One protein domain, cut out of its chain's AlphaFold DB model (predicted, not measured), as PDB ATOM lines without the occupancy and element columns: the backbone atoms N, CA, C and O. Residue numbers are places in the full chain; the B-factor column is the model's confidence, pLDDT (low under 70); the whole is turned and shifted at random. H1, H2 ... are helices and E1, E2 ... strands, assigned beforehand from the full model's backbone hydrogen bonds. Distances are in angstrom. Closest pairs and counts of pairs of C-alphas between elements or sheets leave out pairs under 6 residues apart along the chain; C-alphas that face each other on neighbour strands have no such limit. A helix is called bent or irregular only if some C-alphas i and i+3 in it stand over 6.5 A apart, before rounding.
ATOM      1  N   GLY A  11      87.117   1.972   4.623       79.81
ATOM      2  CA  GLY A  11      85.817   1.897   3.955       79.81
ATOM      3  C   GLY A  11      84.613   1.863   4.905       79.81
ATOM      4  O   GLY A  11      83.561   2.378   4.544       79.81
ATOM      5  N   ARG A  12      84.758   1.316   6.122       84.81
ATOM      6  CA  ARG A  12      83.683   1.278   7.134       84.81
ATOM      7  C   ARG A  12      83.671   2.503   8.044       84.81
ATOM      8  O   ARG A  12      82.617   2.863   8.556       84.81
ATOM      9  N   MET A  13      84.831   3.116   8.274       89.25
ATOM     10  CA  MET A  13      84.963   4.248   9.195       89.25
ATOM     11  C   MET A  13      84.695   5.600   8.542       89.25
ATOM     12  O   MET A  13      84.309   6.540   9.233       89.25
ATOM     13  N   ARG A  14      84.947   5.721   7.234       94.44
ATOM     14  CA  ARG A  14      84.863   7.009   6.554       94.44
ATOM     15  C   ARG A  14      83.474   7.640   6.641       94.44
ATOM     16  O   ARG A  14      82.456   6.948   6.692       94.44
ATOM     17  N   GLY A  15      83.443   8.969   6.637       95.50
ATOM     18  CA  GLY A  15      82.203   9.747   6.659       95.50
ATOM     19  C   GLY A  15      81.488   9.793   8.006       95.50
ATOM     20  O   GLY A  15      80.351  10.273   8.063       95.50
ATOM     21  N   ARG A  16      82.133   9.316   9.075       95.06
ATOM     22  CA  ARG A  16      81.681   9.425  10.463       95.06
ATOM     23  C   ARG A  16      82.784  10.068  11.295       95.06
ATOM     24  O   ARG A  16      83.929   9.629  11.239       95.06
ATOM     25  N   PHE A  17      82.430  11.078  12.083       96.25
ATOM     26  CA  PHE A  17      83.362  11.634  13.056       96.25
ATOM     27  C   PHE A  17      83.648  10.615  14.156       96.25
ATOM     28  O   PHE A  17      82.733   9.986  14.688       96.25
ATOM     29  N   ILE A  18      84.919  10.489  14.514       93.62
ATOM     30  CA  ILE A  18      85.377   9.723  15.670       93.62
ATOM     31  C   ILE A  18      86.131  10.646  16.622       93.62
ATOM     32  O   ILE A  18      86.716  11.643  16.203       93.62
ATOM     33  N   GLN A  19      86.118  10.313  17.909       94.12
ATOM     34  CA  GLN A  19      86.920  11.016  18.904       94.12
ATOM     35  C   GLN A  19      88.309  10.399  18.965       94.12
ATOM     36  O   GLN A  19      88.460   9.192  19.162       94.12
ATOM     37  N   TRP A  20      89.333  11.229  18.815       89.50
ATOM     38  CA  TRP A  20      90.712  10.802  18.955       89.50
ATOM     39  C   TRP A  20      91.518  11.876  19.673       89.50
ATOM     40  O   TRP A  20      91.651  12.995  19.187       89.50
ATOM     41  N   ARG A  21      92.049  11.529  20.853       92.44
ATOM     42  CA  ARG A  21      92.853  12.433  21.698       92.44
ATOM     43  C   ARG A  21      92.176  13.789  21.961       92.44
ATOM     44  O   ARG A  21      92.818  14.828  21.887       92.44
ATOM     45  N   GLY A  22      90.871  13.764  22.241       93.81
ATOM     46  CA  GLY A  22      90.080  14.968  22.519       93.81
ATOM     47  C   GLY A  22      89.711  15.798  21.286       93.81
ATOM     48  O   GLY A  22      89.134  16.869  21.435       93.81
ATOM     49  N   MET A  23      90.021  15.323  20.076       94.31
ATOM     50  CA  MET A  23      89.689  15.997  18.822       94.31
ATOM     51  C   MET A  23      88.723  15.157  17.985       94.31
ATOM     52  O   MET A  23      88.825  13.927  17.929       94.31
ATOM     53  N   LYS A  24      87.816  15.838  17.275       95.56
ATOM     54  CA  LYS A  24      87.004  15.222  16.223       95.56
ATOM     55  C   LYS A  24      87.896  14.912  15.022       95.56
ATOM     56  O   LYS A  24      88.545  15.797  14.474       95.56
ATOM     57  N   LEU A  25      87.896  13.658  14.595       95.12
ATOM     58  CA  LEU A  25      88.618  13.183  13.422       95.12
ATOM     59  C   LEU A  25      87.615  12.660  12.393       95.12
ATOM     60  O   LEU A  25      86.732  11.878  12.739       95.12
ATOM     61  N   MET A  26      87.769  13.067  11.132       96.75
ATOM     62  CA  MET A  26      87.025  12.517   9.996       96.75
ATOM     63  C   MET A  26      87.945  11.596   9.184       96.75
ATOM     64  O   MET A  26      88.813  12.088   8.461       96.75
ATOM     65  N   PRO A  27      87.790  10.264   9.266       95.38
ATOM     66  CA  PRO A  27      88.485   9.352   8.368       95.38
ATOM     67  C   PRO A  27      87.968   9.510   6.930       95.38
ATOM     68  O   PRO A  27      86.764   9.635   6.706       95.38
ATOM     69  N   THR A  28      88.865   9.444   5.946       96.19
ATOM     70  CA  THR A  28      88.514   9.437   4.516       96.19
ATOM     71  C   THR A  28      89.540   8.648   3.692       96.19
ATOM     72  O   THR A  28      90.529   8.145   4.231       96.19
ATOM     73  N   PHE A  29      89.308   8.486   2.389       95.62
ATOM     74  CA  PHE A  29      90.224   7.755   1.518       95.62
ATOM     75  C   PHE A  29      91.499   8.548   1.214       95.62
ATOM     76  O   PHE A  29      91.470   9.746   0.944       95.62
ATOM     77  N   HIS A  30      92.636   7.849   1.189       93.38
ATOM     78  CA  HIS A  30      93.905   8.439   0.775       93.38
ATOM     79  C   HIS A  30      93.902   8.758  -0.737       93.38
ATOM     80  O   HIS A  30      93.404   7.940  -1.519       93.38
ATOM     81  N   PRO A  31      94.521   9.864  -1.200       94.81
ATOM     82  CA  PRO A  31      94.533  10.236  -2.618       94.81
ATOM     83  C   PRO A  31      95.036   9.135  -3.558       94.81
ATOM     84  O   PRO A  31      94.450   8.916  -4.615       94.81
ATOM     85  N   SER A  32      96.057   8.368  -3.158       95.56
ATOM     86  CA  SER A  32      96.573   7.265  -3.987       95.56
ATOM     87  C   SER A  32      95.538   6.162  -4.258       95.56
ATOM     88  O   SER A  32      95.586   5.537  -5.314       95.56
ATOM     89  N   TYR A  33      94.583   5.936  -3.348       93.38
ATOM     90  CA  TYR A  33      93.453   5.034  -3.588       93.38
ATOM     91  C   TYR A  33      92.492   5.626  -4.625       93.38
ATOM     92  O   TYR A  33      92.096   4.939  -5.561       93.38
ATOM     93  N   LEU A  34      92.193   6.922  -4.524       94.62
ATOM     94  CA  LEU A  34      91.296   7.619  -5.451       94.62
ATOM     95  C   LEU A  34      91.855   7.726  -6.874       94.62
ATOM     96  O   LEU A  34      91.080   7.804  -7.823       94.62
ATOM     97  N   LEU A  35      93.181   7.712  -7.039       94.69
ATOM     98  CA  LEU A  35      93.810   7.624  -8.361       94.69
ATOM     99  C   LEU A  35      93.498   6.291  -9.052       94.69
ATOM    100  O   LEU A  35      93.281   6.268 -10.258       94.69
ATOM    101  N   ARG A  36      93.434   5.194  -8.288       95.88
ATOM    102  CA  ARG A  36      93.090   3.857  -8.800       95.88
ATOM    103  C   ARG A  36      91.582   3.626  -8.905       95.88
ATOM    104  O   ARG A  36      91.146   2.806  -9.704       95.88
ATOM    105  N   SER A  37      90.788   4.350  -8.119       94.25
ATOM    106  CA  SER A  37      89.325   4.239  -8.092       94.25
ATOM    107  C   SER A  37      88.657   5.620  -8.167       94.25
ATOM    108  O   SER A  37      88.109   6.098  -7.172       94.25
ATOM    109  N   PRO A  38      88.665   6.288  -9.339       94.62
ATOM    110  CA  PRO A  38      88.206   7.674  -9.466       94.62
ATOM    111  C   PRO A  38      86.741   7.915  -9.079       94.62
ATOM    112  O   PRO A  38      86.422   8.996  -8.585       94.62
ATOM    113  N   GLY A  39      85.859   6.921  -9.243       94.50
ATOM    114  CA  GLY A  39      84.449   7.013  -8.831       94.50
ATOM    115  C   GLY A  39      84.259   7.232  -7.323       94.50
ATOM    116  O   GLY A  39      83.262   7.803  -6.888       94.50
ATOM    117  N   GLU A  40      85.259   6.881  -6.515       95.38
ATOM    118  CA  GLU A  40      85.229   7.039  -5.060       95.38
ATOM    119  C   GLU A  40      85.579   8.468  -4.605       95.38
ATOM    120  O   GLU A  40      85.480   8.792  -3.418       95.38
ATOM    121  N   LYS A  41      85.954   9.367  -5.529       95.69
ATOM    122  CA  LYS A  41      86.224  10.780  -5.209       95.69
ATOM    123  C   LYS A  41      85.005  11.467  -4.607       95.69
ATOM    124  O   LYS A  41      85.162  12.247  -3.673       95.69
ATOM    125  N   ARG A  42      83.797  11.132  -5.085       96.06
ATOM    126  CA  ARG A  42      82.552  11.719  -4.569       96.06
ATOM    127  C   ARG A  42      82.386  11.459  -3.075       96.06
ATOM    128  O   ARG A  42      82.099  12.378  -2.324       96.06
ATOM    129  N   LYS A  43      82.679  10.233  -2.645       96.12
ATOM    130  CA  LYS A  43      82.640   9.839  -1.236       96.12
ATOM    131  C   LYS A  43      83.610  10.677  -0.394       96.12
ATOM    132  O   LYS A  43      83.234  11.202   0.647       96.12
ATOM    133  N   SER A  44      84.839  10.863  -0.867       96.12
ATOM    134  CA  SER A  44      85.818  11.689  -0.142       96.12
ATOM    135  C   SER A  44      85.400  13.162  -0.090       96.12
ATOM    136  O   SER A  44      85.613  13.825   0.919       96.12
ATOM    137  N   TRP A  45      84.747  13.664  -1.142       96.25
ATOM    138  CA  TRP A  45      84.166  15.004  -1.137       96.25
ATOM    139  C   TRP A  45      83.048  15.148  -0.100       96.25
ATOM    140  O   TRP A  45      83.088  16.083   0.694       96.25
ATOM    141  N   ASP A  46      82.118  14.193  -0.027       96.75
ATOM    142  CA  ASP A  46      81.051  14.205   0.982       96.75
ATOM    143  C   ASP A  46      81.621  14.198   2.421       96.75
ATOM    144  O   ASP A  46      81.045  14.802   3.327       96.75
ATOM    145  N   ASP A  47      82.766  13.539   2.648       97.25
ATOM    146  CA  ASP A  47      83.460  13.557   3.945       97.25
ATOM    147  C   ASP A  47      84.012  14.949   4.272       97.25
ATOM    148  O   ASP A  47      83.845  15.433   5.392       97.25
ATOM    149  N   LEU A  48      84.642  15.609   3.297       96.56
ATOM    150  CA  LEU A  48      85.181  16.959   3.463       96.56
ATOM    151  C   LEU A  48      84.071  17.988   3.679       96.56
ATOM    152  O   LEU A  48      84.214  18.844   4.545       96.56
ATOM    153  N   GLN A  49      82.940  17.874   2.981       96.31
ATOM    154  CA  GLN A  49      81.791  18.756   3.201       96.31
ATOM    155  C   GLN A  49      81.278  18.683   4.647       96.31
ATOM    156  O   GLN A  49      80.932  19.709   5.228       96.31
ATOM    157  N   LYS A  50      81.296  17.498   5.274       96.75
ATOM    158  CA  LYS A  50      80.969  17.353   6.703       96.75
ATOM    159  C   LYS A  50      81.981  18.054   7.607       96.75
ATOM    160  O   LYS A  50      81.582  18.621   8.617       96.75
ATOM    161  N   VAL A  51      83.270  18.018   7.259       97.19
ATOM    162  CA  VAL A  51      84.313  18.775   7.974       97.19
ATOM    163  C   VAL A  51      84.082  20.275   7.831       97.19
ATOM    164  O   VAL A  51      84.149  20.984   8.824       97.19
ATOM    165  N   MET A  52      83.758  20.755   6.630       97.12
ATOM    166  CA  MET A  52      83.449  22.169   6.398       97.12
ATOM    167  C   MET A  52      82.260  22.617   7.248       97.12
ATOM    168  O   MET A  52      82.389  23.577   7.999       97.12
ATOM    169  N   HIS A  53      81.162  21.860   7.224       96.00
ATOM    170  CA  HIS A  53      79.992  22.133   8.054       96.00
ATOM    171  C   HIS A  53      80.327  22.149   9.556       96.00
ATOM    172  O   HIS A  53      79.905  23.049  10.273       96.00
ATOM    173  N   GLU A  54      81.114  21.183  10.044       96.38
ATOM    174  CA  GLU A  54      81.578  21.145  11.441       96.38
ATOM    175  C   GLU A  54      82.432  22.370  11.818       96.38
ATOM    176  O   GLU A  54      82.401  22.808  12.964       96.38
ATOM    177  N   LEU A  55      83.160  22.945  10.859       96.19
ATOM    178  CA  LEU A  55      83.956  24.162  11.037       96.19
ATOM    179  C   LEU A  55      83.167  25.459  10.773       96.19
ATOM    180  O   LEU A  55      83.756  26.536  10.841       96.19
TER     181      LEU A  55
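This is residues 11 to 55 of the 67 residues of an uncharacterized protein of Candidatus Hydrogenedentes bacterium (UniProt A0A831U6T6). A long, narrow fold has a small two-strand hairpin, E1 and E2, at one end and a short helix, H1, at the other, joined by the extended residues 26 to 30; after H1 the chain turns back and one long helix, H2, runs along the length toward the hairpin end. Before E1, residues 11 to 17 run beside this extended stretch, with 11 to 13 a helical run too short to bear a name and 14 to 17 neither helix nor strand. The printed part has 45 residues, with two named strands and two named helices in the order E1, E2, H1, H2; the sheet is E1 - E2, antiparallel, and the class is mixed, helices and strands. It is only just compact, close to loose, with a radius of gyration of the C-alphas of 11.1 A, and its outline is elongated, spanning 33 by 19 by 15 A.

Strand E1 covers residues 18 to 20 and begins at C-alpha 18, (85.377, 9.723, 15.670). Strand E2 covers residues 23 to 25. Helix H2, residues 38 to 54, is 25.7 A long from first to last C-alpha and ends at C-alpha 54, (81.578, 21.145, 11.441). It is irregular, but only just: C-alphas 39 and 42 are 6.6 A apart, and its line is a rough one. Helix H1, residues 31 to 36, is 9.0 A long and begins at C-alpha 31, (94.533, 10.236, -2.618).

E1 and E2 form a hairpin of antiparallel neighbour strands, with 132 degrees between their directions. C-alphas 19 and 24 face each other at 5.0 A. N 18 and O 25 are 2.9 A apart and N 25 and O 18 are 2.8 A apart, both within hydrogen-bond range. E1 is apart from H1 and from H2, and E2 is apart from H2. H1 and H2 are close but not clearly touching, with 2 pairs of C-alphas within 8 A; their closest C-alphas, those of Leu 34 and Lys 41, are 6.0 A apart. Their lines stand at a shallow tilt of 26 degrees, and they run opposite ways. Of the O i to N i+4 pairs, 1 of 2 in H1 and 11 of 13 in H2 are within hydrogen-bond range.

The two C-alphas farthest apart are those of Gly 22 and Arg 36, at 33.4 A, while those of Gly 11 and Leu 55, the first and last printed, are 23.4 A apart. The printed part has no cut. The links E1 to E2, E2 to H1 and H1 to H2 are tight, with 2, 5 and 1 residues between the elements. The mean pLDDT of the printed part is 94.6, and no printed residue is under 70.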